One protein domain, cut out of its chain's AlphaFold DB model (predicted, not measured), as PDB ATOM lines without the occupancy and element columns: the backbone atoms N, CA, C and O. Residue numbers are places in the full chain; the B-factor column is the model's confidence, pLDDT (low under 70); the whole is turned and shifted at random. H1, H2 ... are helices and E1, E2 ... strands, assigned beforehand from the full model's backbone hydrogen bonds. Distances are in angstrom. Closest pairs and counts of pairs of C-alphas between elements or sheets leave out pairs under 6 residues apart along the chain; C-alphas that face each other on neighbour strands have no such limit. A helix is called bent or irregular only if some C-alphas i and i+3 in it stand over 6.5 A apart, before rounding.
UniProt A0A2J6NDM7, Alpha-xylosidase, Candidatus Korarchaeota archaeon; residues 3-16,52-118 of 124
ATOM      1  N   LYS A   3     176.969 121.415 132.996       90.44
ATOM      2  CA  LYS A   3     177.413 120.704 131.776       90.44
ATOM      3  C   LYS A   3     177.116 119.196 131.784       90.44
ATOM      4  O   LYS A   3     177.139 118.582 130.729       90.44
ATOM      5  N   LEU A   4     176.881 118.613 132.961       95.00
ATOM      6  CA  LEU A   4     176.514 117.203 133.128       95.00
ATOM      7  C   LEU A   4     174.989 116.999 133.075       95.00
ATOM      8  O   LEU A   4     174.533 115.882 133.273       95.00
ATOM      9  N   GLY A   5     174.206 118.061 132.843       94.19
ATOM     10  CA  GLY A   5     172.747 117.983 132.772       94.19
ATOM     11  C   GLY A   5     172.037 117.941 134.127       94.19
ATOM     12  O   GLY A   5     170.874 117.578 134.168       94.19
ATOM     13  N   ILE A   6     172.706 118.303 135.231       95.38
ATOM     14  CA  ILE A   6     172.052 118.404 136.548       95.38
ATOM     15  C   ILE A   6     171.041 119.562 136.541       95.38
ATOM     16  O   ILE A   6     171.373 120.675 136.124       95.38
ATOM     17  N   ASP A   7     169.830 119.294 137.035       96.12
ATOM     18  CA  ASP A   7     168.679 120.203 136.940       96.12
ATOM     19  C   ASP A   7     168.331 120.941 138.239       96.12
ATOM     20  O   ASP A   7     167.620 121.947 138.201       96.12
ATOM     21  N   GLY A   8     168.827 120.464 139.380       96.94
ATOM     22  CA  GLY A   8     168.511 121.016 140.691       96.94
ATOM     23  C   GLY A   8     169.577 120.700 141.729       96.94
ATOM     24  O   GLY A   8     170.495 119.915 141.487       96.94
ATOM     25  N   TRP A   9     169.442 121.337 142.887       98.19
ATOM     26  CA  TRP A   9     170.407 121.263 143.978       98.19
ATOM     27  C   TRP A   9     169.726 120.797 145.247       98.19
ATOM     28  O   TRP A   9     168.687 121.335 145.620       98.19
ATOM     29  N   TRP A  10     170.342 119.842 145.930       98.38
ATOM     30  CA  TRP A  10     169.933 119.440 147.264       98.38
ATOM     31  C   TRP A  10     170.961 119.964 148.268       98.38
ATOM     32  O   TRP A  10     172.104 119.514 148.291       98.38
ATOM     33  N   LEU A  11     170.565 120.985 149.027       98.06
ATOM     34  CA  LEU A  11     171.371 121.659 150.041       98.06
ATOM     35  C   LEU A  11     170.967 121.149 151.420       98.06
ATOM     36  O   LEU A  11     170.202 121.794 152.146       98.06
ATOM     37  N   ASP A  12     171.457 119.957 151.728       96.88
ATOM     38  CA  ASP A  12     171.270 119.314 153.020       96.88
ATOM     39  C   ASP A  12     172.120 119.956 154.125       96.88
ATOM     40  O   ASP A  12     173.025 120.747 153.835       96.88
ATOM     41  N   ALA A  13     171.793 119.662 155.386       93.31
ATOM     42  CA  ALA A  13     172.511 120.157 156.565       93.31
ATOM     43  C   ALA A  13     172.669 121.688 156.612       93.31
ATOM     44  O   ALA A  13     173.700 122.234 157.013       93.31
ATOM     45  N   SER A  14     171.638 122.403 156.160       94.56
ATOM     46  CA  SER A  14     171.658 123.858 155.969       94.56
ATOM     47  C   SER A  14     171.314 124.686 157.219       94.56
ATOM     48  O   SER A  14     171.112 125.889 157.099       94.56
ATOM     49  N   GLU A  15     171.234 124.081 158.404       91.81
ATOM     50  CA  GLU A  15     170.968 124.766 159.675       91.81
ATOM     51  C   GLU A  15     172.071 125.739 160.145       91.81
ATOM     52  O   GLU A  15     171.696 126.828 160.585       91.81
ATOM     53  N   PRO A  16     173.397 125.474 160.063       89.19
ATOM     54  CA  PRO A  16     174.139 124.304 159.572       89.19
ATOM     55  C   PRO A  16     174.434 123.238 160.635       89.19
ATOM     56  O   PRO A  16     174.822 123.559 161.762       89.19
ATOM     57  N   ASN A  52     170.661 131.602 162.381       94.62
ATOM     58  CA  ASN A  52     169.385 131.396 161.690       94.62
ATOM     59  C   ASN A  52     169.380 131.918 160.245       94.62
ATOM     60  O   ASN A  52     168.538 131.516 159.451       94.62
ATOM     61  N   ALA A  53     170.299 132.818 159.884       96.44
ATOM     62  CA  ALA A  53     170.394 133.371 158.536       96.44
ATOM     63  C   ALA A  53     171.262 132.518 157.594       96.44
ATOM     64  O   ALA A  53     171.304 132.796 156.392       96.44
ATOM     65  N   PHE A  54     171.947 131.487 158.097       96.00
ATOM     66  CA  PHE A  54     172.790 130.611 157.285       96.00
ATOM     67  C   PHE A  54     172.076 130.011 156.054       96.00
ATOM     68  O   PHE A  54     172.593 130.204 154.946       96.00
ATOM     69  N   PRO A  55     170.889 129.371 156.158       97.31
ATOM     70  CA  PRO A  55     170.217 128.783 154.990       97.31
ATOM     71  C   PRO A  55     169.856 129.819 153.916       97.31
ATOM     72  O   PRO A  55     169.929 129.545 152.712       97.31
ATOM     73  N   LEU A  56     169.556 131.057 154.324       98.25
ATOM     74  CA  LEU A  56     169.278 132.146 153.390       98.25
ATOM     75  C   LEU A  56     170.508 132.508 152.559       98.25
ATOM     76  O   LEU A  56     170.391 132.753 151.359       98.25
ATOM     77  N   MET A  57     171.682 132.541 153.187       98.06
ATOM     78  CA  MET A  57     172.940 132.832 152.500       98.06
ATOM     79  C   MET A  57     173.400 131.654 151.640       98.06
ATOM     80  O   MET A  57     173.893 131.862 150.532       98.06
ATOM     81  N   HIS A  58     173.173 130.424 152.103       97.94
ATOM     82  CA  HIS A  58     173.504 129.210 151.364       97.94
ATOM     83  C   HIS A  58     172.688 129.101 150.063       97.94
ATOM     84  O   HIS A  58     173.248 128.947 148.977       97.94
ATOM     85  N   THR A  59     171.369 129.289 150.149       98.69
ATOM     86  CA  THR A  59     170.475 129.300 148.976       98.69
ATOM     87  C   THR A  59     170.763 130.467 148.035       98.69
ATOM     88  O   THR A  59     170.723 130.286 146.817       98.69
ATOM     89  N   LYS A  60     171.110 131.648 148.573       98.62
ATOM     90  CA  LYS A  60     171.508 132.819 147.775       98.62
ATOM     91  C   LYS A  60     172.685 132.492 146.859       98.62
ATOM     92  O   LYS A  60     172.617 132.778 145.667       98.62
ATOM     93  N   ALA A  61     173.729 131.868 147.406       98.31
ATOM     94  CA  ALA A  61     174.943 131.546 146.662       98.31
ATOM     95  C   ALA A  61     174.656 130.640 145.453       98.31
ATOM     96  O   ALA A  61     175.136 130.900 144.350       98.31
ATOM     97  N   VAL A  62     173.823 129.611 145.637       98.25
ATOM     98  CA  VAL A  62     173.445 128.685 144.558       98.25
ATOM     99  C   VAL A  62     172.527 129.353 143.538       98.25
ATOM    100  O   VAL A  62     172.749 129.222 142.333       98.25
ATOM    101  N   TYR A  63     171.525 130.105 144.002       98.62
ATOM    102  CA  TYR A  63     170.582 130.796 143.128       98.62
ATOM    103  C   TYR A  63     171.276 131.830 142.237       98.62
ATOM    104  O   TYR A  63     171.157 131.765 141.014       98.62
ATOM    105  N   GLU A  64     172.038 132.752 142.829       98.56
ATOM    106  CA  GLU A  64     172.769 133.783 142.087       98.56
ATOM    107  C   GLU A  64     173.851 133.158 141.198       98.56
ATOM    108  O   GLU A  64     173.994 133.541 140.035       98.56
ATOM    109  N   GLY A  65     174.545 132.129 141.700       97.81
ATOM    110  CA  GLY A  65     175.550 131.382 140.951       97.81
ATOM    111  C   GLY A  65     174.989 130.757 139.673       97.81
ATOM    112  O   GLY A  65     175.513 131.017 138.589       97.81
ATOM    113  N   GLN A  66     173.896 129.988 139.756       97.88
ATOM    114  CA  GLN A  66     173.277 129.385 138.569       97.88
ATOM    115  C   GLN A  66     172.710 130.451 137.622       97.88
ATOM    116  O   GLN A  66     172.922 130.360 136.412       97.88
ATOM    117  N   ARG A  67     172.034 131.482 138.146       97.62
ATOM    118  CA  ARG A  67     171.466 132.559 137.319       97.62
ATOM    119  C   ARG A  67     172.518 133.364 136.563       97.62
ATOM    120  O   ARG A  67     172.197 133.921 135.520       97.62
ATOM    121  N   SER A  68     173.756 133.414 137.054       97.94
ATOM    122  CA  SER A  68     174.854 134.099 136.363       97.94
ATOM    123  C   SER A  68     175.345 133.375 135.101       97.94
ATOM    124  O   SER A  68     176.020 133.985 134.274       97.94
ATOM    125  N   VAL A  69     175.008 132.090 134.930       97.19
ATOM    126  CA  VAL A  69     175.537 131.244 133.843       97.19
ATOM    127  C   VAL A  69     174.464 130.620 132.949       97.19
ATOM    128  O   VAL A  69     174.798 130.049 131.911       97.19
ATOM    129  N   THR A  70     173.184 130.672 133.332       95.88
ATOM    130  CA  THR A  70     172.076 130.126 132.535       95.88
ATOM    131  C   THR A  70     170.737 130.791 132.868       95.88
ATOM    132  O   THR A  70     170.476 131.152 134.013       95.88
ATOM    133  N   ASP A  71     169.850 130.870 131.871       95.56
ATOM    134  CA  ASP A  71     168.456 131.313 132.030       95.56
ATOM    135  C   ASP A  71     167.510 130.208 132.519       95.56
ATOM    136  O   ASP A  71     166.318 130.437 132.746       95.56
ATOM    137  N   LYS A  72     168.018 128.984 132.696       95.94
ATOM    138  CA  LYS A  72     167.234 127.880 133.239       95.94
ATOM    139  C   LYS A  72     166.791 128.189 134.670       95.94
ATOM    140  O   LYS A  72     167.598 128.602 135.503       95.94
ATOM    141  N   ARG A  73     165.512 127.926 134.967       97.81
ATOM    142  CA  ARG A  73     164.953 128.080 136.318       97.81
ATOM    143  C   ARG A  73     165.782 127.295 137.334       97.81
ATOM    144  O   ARG A  73     166.152 126.150 137.092       97.81
ATOM    145  N   VAL A  74     166.055 127.935 138.463       98.31
ATOM    146  CA  VAL A  74     166.755 127.322 139.590       98.31
ATOM    147  C   VAL A  74     165.756 126.495 140.394       98.31
ATOM    148  O   VAL A  74     164.644 126.960 140.646       98.31
ATOM    149  N   VAL A  75     166.149 125.296 140.811       98.19
ATOM    150  CA  VAL A  75     165.397 124.477 141.766       98.19
ATOM    151  C   VAL A  75     166.355 124.076 142.876       98.19
ATOM    152  O   VAL A  75     167.387 123.456 142.613       98.19
ATOM    153  N   ILE A  76     166.029 124.466 144.105       98.75
ATOM    154  CA  ILE A  76     166.807 124.126 145.296       98.75
ATOM    155  C   ILE A  76     165.883 123.415 146.275       98.75
ATOM    156  O   ILE A  76     164.840 123.955 146.616       98.75
ATOM    157  N   LEU A  77     166.277 122.240 146.750       98.75
ATOM    158  CA  LEU A  77     165.711 121.586 147.924       98.75
ATOM    159  C   LEU A  77     166.660 121.852 149.101       98.75
ATOM    160  O   LEU A  77     167.850 121.573 148.978       98.75
ATOM    161  N   THR A  78     166.192 122.411 150.218       98.62
ATOM    162  CA  THR A  78     167.050 122.737 151.379       98.62
ATOM    163  C   THR A  78     166.345 122.486 152.717       98.62
ATOM    164  O   THR A  78     165.123 122.603 152.794       98.62
ATOM    165  N   ARG A  79     167.105 122.081 153.748       97.69
ATOM    166  CA  ARG A  79     166.546 121.547 155.009       97.69
ATOM    167  C   ARG A  79     166.133 122.622 156.008       97.69
ATOM    168  O   ARG A  79     165.333 122.380 156.899       97.69
ATOM    169  N   SER A  80     166.678 123.824 155.855       96.81
ATOM    170  CA  SER A  80     166.459 124.936 156.769       96.81
ATOM    171  C   SER A  80     166.086 126.202 156.009       96.81
ATOM    172  O   SER A  80     166.274 126.313 154.792       96.81
ATOM    173  N   ALA A  81     165.507 127.165 156.718       97.56
ATOM    174  CA  ALA A  81     164.943 128.358 156.118       97.56
ATOM    175  C   ALA A  81     165.091 129.597 156.997       97.56
ATOM    176  O   ALA A  81     165.060 129.525 158.222       97.56
ATOM    177  N   PHE A  82     165.145 130.755 156.343       97.88
ATOM    178  CA  PHE A  82     164.951 132.050 156.988       97.88
ATOM    179  C   PHE A  82     164.036 132.953 156.156       97.88
ATOM    180  O   PHE A  82     163.738 132.680 154.989       97.88
ATOM    181  N   ALA A  83     163.602 134.063 156.753       97.94
ATOM    182  CA  ALA A  83     162.705 135.013 156.112       97.94
ATOM    183  C   ALA A  83     163.233 135.488 154.744       97.94
ATOM    184  O   ALA A  83     164.382 135.912 154.581       97.94
ATOM    185  N   GLY A  84     162.361 135.433 153.737       97.88
ATOM    186  CA  GLY A  84     162.660 135.883 152.381       97.88
ATOM    187  C   GLY A  84     163.357 134.847 151.491       97.88
ATOM    188  O   GLY A  84     163.635 135.173 150.334       97.88
ATOM    189  N   GLN A  85     163.633 133.633 151.976       98.06
ATOM    190  CA  GLN A  85     164.299 132.568 151.214       98.06
ATOM    191  C   GLN A  85     163.524 132.114 149.965       98.06
ATOM    192  O   GLN A  85     164.138 131.665 148.998       98.06
ATOM    193  N   GLN A  86     162.204 132.328 149.911       97.81
ATOM    194  CA  GLN A  86     161.373 132.026 148.739       97.81
ATOM    195  C   GLN A  86     161.844 132.729 147.454       97.81
ATOM    196  O   GLN A  86     161.617 132.228 146.354       97.81
ATOM    197  N   ARG A  87     162.552 133.865 147.566       98.19
ATOM    198  CA  ARG A  87     163.101 134.592 146.406       98.19
ATOM    199  C   ARG A  87     164.258 133.856 145.712       98.19
ATOM    200  O   ARG A  87     164.639 134.245 144.614       98.19
ATOM    201  N   HIS A  88     164.816 132.821 146.345       98.44
ATOM    202  CA  HIS A  88     165.904 131.998 145.809       98.44
ATOM    203  C   HIS A  88     165.404 130.704 145.142       98.44
ATOM    204  O   HIS A  88     166.206 129.819 144.862       98.44
ATOM    205  N   SER A  89     164.095 130.572 144.871       97.94
ATOM    206  CA  SER A  89     163.509 129.359 144.268       97.94
ATOM    207  C   SER A  89     163.795 128.085 145.084       97.94
ATOM    208  O   SER A  89     164.123 127.025 144.543       97.94
ATOM    209  N   ALA A  90     163.726 128.226 146.411       98.31
ATOM    210  CA  ALA A  90     163.989 127.162 147.368       98.31
ATOM    211  C   ALA A  90     162.688 126.488 147.827       98.31
ATOM    212  O   ALA A  90     161.717 127.165 148.170       98.31
ATOM    213  N   ILE A  91     162.717 125.160 147.846       98.56
ATOM    214  CA  ILE A  91     161.724 124.241 148.390       98.56
ATOM    215  C   ILE A  91     162.286 123.725 149.711       98.56
ATOM    216  O   ILE A  91     163.452 123.328 149.777       98.56
ATOM    217  N   ILE A  92     161.462 123.741 150.751       97.94
ATOM    218  CA  ILE A  92     161.869 123.371 152.107       97.94
ATOM    219  C   ILE A  92     161.240 122.043 152.474       97.94
ATOM    220  O   ILE A  92     160.049 121.866 152.223       97.94
ATOM    221  N   TRP A  93     162.015 121.135 153.065       98.38
ATOM    222  CA  TRP A  93     161.463 119.920 153.662       98.38
ATOM    223  C   TRP A  93     161.662 119.887 155.173       98.38
ATOM    224  O   TRP A  93     162.538 120.567 155.701       98.38
ATOM    225  N   SER A  94     160.839 119.104 155.866       97.12
ATOM    226  CA  SER A  94     160.788 119.019 157.332       97.12
ATOM    227  C   SER A  94     162.007 118.371 158.004       97.12
ATOM    228  O   SER A  94     162.012 118.234 159.224       97.12
ATOM    229  N   GLY A  95     163.027 117.969 157.243       96.12
ATOM    230  CA  GLY A  95     164.197 117.267 157.765       96.12
ATOM    231  C   GLY A  95     163.937 115.794 158.074       96.12
ATOM    232  O   GLY A  95     162.999 115.184 157.553       96.12
ATOM    233  N   ASP A  96     164.800 115.231 158.912       94.44
ATOM    234  CA  ASP A  96     164.778 113.817 159.276       94.44
ATOM    235  C   ASP A  96     163.711 113.559 160.349       94.44
ATOM    236  O   ASP A  96     163.902 113.828 161.535       94.44
ATOM    237  N   ILE A  97     162.560 113.045 159.918       94.62
ATOM    238  CA  ILE A  97     161.404 112.754 160.774       94.62
ATOM    239  C   ILE A  97     161.197 111.238 160.935       94.62
ATOM    240  O   ILE A  97     161.566 110.448 160.065       94.62
ATOM    241  N   HIS A  98     160.599 110.801 162.049       95.94
ATOM    242  CA  HIS A  98     160.292 109.379 162.264       95.94
ATOM    243  C   HIS A  98     159.114 108.885 161.399       95.94
ATOM    244  O   HIS A  98     158.333 109.661 160.856       95.94
ATOM    245  N   HIS A  99     158.975 107.562 161.273       95.25
ATOM    246  CA  HIS A  99     158.022 106.905 160.370       95.25
ATOM    247  C   HIS A  99     156.733 106.442 161.076       95.25
ATOM    248  O   HIS A  99     156.327 105.287 160.950       95.25
ATOM    249  N   ASP A 100     156.077 107.321 161.834       97.38
ATOM    250  CA  ASP A 100     154.838 106.984 162.545       97.38
ATOM    251  C   ASP A 100     153.662 107.920 162.221       97.38
ATOM    252  O   ASP A 100     153.809 109.014 161.671       97.38
ATOM    253  N   TRP A 101     152.454 107.460 162.553       98.12
ATOM    254  CA  TRP A 101     151.209 108.178 162.272       98.12
ATOM    255  C   TRP A 101     151.092 109.509 163.019       98.12
ATOM    256  O   TRP A 101     150.473 110.444 162.506       98.12
ATOM    257  N   GLY A 102     151.678 109.605 164.214       98.25
ATOM    258  CA  GLY A 102     151.722 110.848 164.975       98.25
ATOM    259  C   GLY A 102     152.581 111.886 164.260       98.25
ATOM    260  O   GLY A 102     152.143 113.021 164.070       98.25
ATOM    261  N   VAL A 103     153.753 111.476 163.773       97.88
ATOM    262  CA  VAL A 103     154.646 112.328 162.982       97.88
ATOM    263  C   VAL A 103     153.996 112.764 161.677       97.88
ATOM    264  O   VAL A 103     154.034 113.958 161.379       97.88
ATOM    265  N   LEU A 104     153.339 111.855 160.945       98.31
ATOM    266  CA  LEU A 104     152.589 112.203 159.733       98.31
ATOM    267  C   LEU A 104     151.518 113.264 160.025       98.31
ATOM    268  O   LEU A 104     151.419 114.263 159.311       98.31
ATOM    269  N   SER A 105     150.744 113.083 161.100       98.44
ATOM    270  CA  SER A 105     149.747 114.069 161.524       98.44
ATOM    271  C   SER A 105     150.380 115.417 161.886       98.44
ATOM    272  O   SER A 105     149.746 116.450 161.677       98.44
ATOM    273  N   GLY A 106     151.606 115.422 162.416       98.31
ATOM    274  CA  GLY A 106     152.367 116.628 162.749       98.31
ATOM    275  C   GLY A 106     152.853 117.424 161.533       98.31
ATOM    276  O   GLY A 106     153.024 118.639 161.634       98.31
ATOM    277  N   GLN A 107     153.002 116.793 160.363       98.44
ATOM    278  CA  GLN A 107     153.473 117.482 159.154       98.44
ATOM    279  C   GLN A 107     152.436 118.455 158.582       98.44
ATOM    280  O   GLN A 107     152.794 119.488 158.021       98.44
ATOM    281  N   ILE A 108     151.143 118.175 158.777       98.38
ATOM    282  CA  ILE A 108     150.053 119.049 158.321       98.38
ATOM    283  C   ILE A 108     150.150 120.443 158.969       98.38
ATOM    284  O   ILE A 108     150.275 121.430 158.236       98.38
ATOM    285  N   PRO A 109     150.128 120.588 160.313       98.44
ATOM    286  CA  PRO A 109     150.299 121.895 160.931       98.44
ATOM    287  C   PRO A 109     151.695 122.480 160.688       98.44
ATOM    288  O   PRO A 109     151.795 123.700 160.581       98.44
ATOM    289  N   ALA A 110     152.753 121.671 160.557       98.06
ATOM    290  CA  ALA A 110     154.087 122.176 160.225       98.06
ATOM    291  C   ALA A 110     154.100 122.914 158.873       98.06
ATOM    292  O   ALA A 110     154.480 124.085 158.819       98.06
ATOM    293  N   GLY A 111     153.594 122.287 157.806       98.12
ATOM    294  CA  GLY A 111     153.520 122.901 156.479       98.12
ATOM    295  C   GLY A 111     152.589 124.115 156.415       98.12
ATOM    296  O   GLY A 111     152.907 125.105 155.748       98.12
ATOM    297  N   LEU A 112     151.472 124.096 157.154       98.38
ATOM    298  CA  LEU A 112     150.564 125.245 157.253       98.38
ATOM    299  C   LEU A 112     151.236 126.443 157.934       98.38
ATOM    300  O   LEU A 112     151.206 127.541 157.380       98.38
ATOM    301  N   ASN A 113     151.881 126.237 159.090       98.25
ATOM    302  CA  ASN A 113     152.625 127.291 159.791       98.25
ATOM    303  C   ASN A 113     153.759 127.857 158.920       98.25
ATOM    304  O   ASN A 113     153.978 129.070 158.867       98.25
ATOM    305  N   PHE A 114     154.453 126.985 158.191       97.94
ATOM    306  CA  PHE A 114     155.517 127.391 157.282       97.94
ATOM    307  C   PHE A 114     154.994 128.251 156.122       97.94
ATOM    308  O   PHE A 114     155.530 129.324 155.835       97.94
ATOM    309  N   SER A 115     153.880 127.838 155.514       97.12
ATOM    310  CA  SER A 115     153.243 128.560 154.409       97.12
ATOM    311  C   SER A 115     152.751 129.948 154.835       97.12
ATOM    312  O   SER A 115     153.008 130.931 154.135       97.12
ATOM    313  N   VAL A 116     152.103 130.071 156.004       98.00
ATOM    314  CA  VAL A 116     151.653 131.383 156.521       98.00
ATOM    315  C   VAL A 116     152.812 132.289 156.946       98.00
ATOM    316  O   VAL A 116     152.639 133.504 157.005       98.00
ATOM    317  N   SER A 117     154.010 131.733 157.151       97.69
ATOM    318  CA  SER A 117     155.248 132.502 157.357       97.69
ATOM    319  C   SER A 117     155.793 133.132 156.059       97.69
ATOM    320  O   SER A 117     156.843 133.774 156.069       97.69
ATOM    321  N   GLY A 118     155.085 132.979 154.932       97.62
ATOM    322  CA  GLY A 118     155.383 133.648 153.661       97.62
ATOM    323  C   GLY A 118     156.300 132.866 152.718       97.62
ATOM    324  O   GLY A 118     156.765 133.429 151.723       97.62
TER     325      GLY A 118
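What this domain is: This is residues 3 to 16 and 52 to 118 of the 124 residues of the protein "Alpha-xylosidase" of Candidatus Korarchaeota archaeon (UniProt A0A2J6NDM7). A small sheet of three short parallel strands has one long helix, H1, over one face, while a second long helix, H3, is set off beyond the edge strand E3 at the end of a link. Residues 98 to 106, of which 101 to 106 belong to H3, stick out from the rest and add to the length of the model. The printed part has 81 residues, with three named strands and three named helices in the order E1, H1, E2, H2, E3, H3, and its class is mixed, helices and strands. The sheet's order is E1, E2, E3, with parallel neighbours throughout. The whole is only just loose, close to compact, with a radius of gyration of the C-alphas of 14.2 A, and is elongated, spanning 44 by 27 by 21 A.

Where its parts are: The first element, strand E1, is residues 9 to 11, 6.2 A from first to last C-alpha, and C-alpha 9 is at (170.407, 121.263, 143.978). After the cut, helix H1 is residues 52 to 67, 24.5 A long, beginning with C-alpha 52 at (169.385, 131.396, 161.690). H1 is irregular: C-alphas 52 and 55 are 7.2 A apart, and its line is a rough one. Strand E2 is residues 76 to 78, and helix H2 is the four residues 85 to 88, 5.7 A from first to last C-alpha. Strand E3 is residues 90 to 93, 9.9 A long. The last element, helix H3, is residues 101 to 116, 23.9 A long, ending with C-alpha 116 at (151.653, 131.383, 156.521).

How they stand to each other: In the sheet, E1 and E3 are edge strands and E2 is the inner strand. E1 and E2 are parallel, with 18 degrees between their directions, and N 11 and O 77 are within hydrogen-bond range at 2.8 A. The C-alphas of Trp 9 and Ile 76 face each other at 4.8 A. E2 and E3 are parallel at 36 degrees, with N 91 and O 76 at 2.7 A and N 78 and O 91 at 2.9 A, both within hydrogen-bond range. H1 is on the sheet, making two layers, helix on one face of a sheet, at a height over the sheet of 9.2 A. It lies over E2 and runs along the strands, its line and that of E2 standing at 16 degrees on the local plane. The closest C-alphas of H1 and E2 are those of Thr 59 and Ile 76, 7.3 A apart. H1 and H2 touch, with 7 pairs of C-alphas within 8 A, the closest being Leu 56 and Gln 85 at 5.5 A. E2, H2 and E3 form a strand-helix-strand unit, two parallel neighbour strands with a helix between them in the chain, and its crossover is right-handed. H2 is not on the sheet, but only just, with 4 pairs of C-alphas within 10 A. H3 is also only just not on the sheet, again with 4 such pairs, and it touches no helix. H3 is apart from H1, H2, E1 and E2. Within hydrogen-bond range are 11 of 12 O i to N i+4 pairs in H1 and 10 of 12 in H3, while H2 is too short for such a pair.

The domain as a whole: The C-alphas farthest apart are those of Val 69 and Gly 102, at 44.2 A. Residues 17 to 51 are not printed, and C-alphas 16 and 52 are 8.8 A apart across the cut. Of the links that are printed whole, H2 to E3 is tight, and H1 to E2, E2 to H2 and E3 to H3 are short. The mean pLDDT of the printed part is 97.2, and no printed residue is under 70.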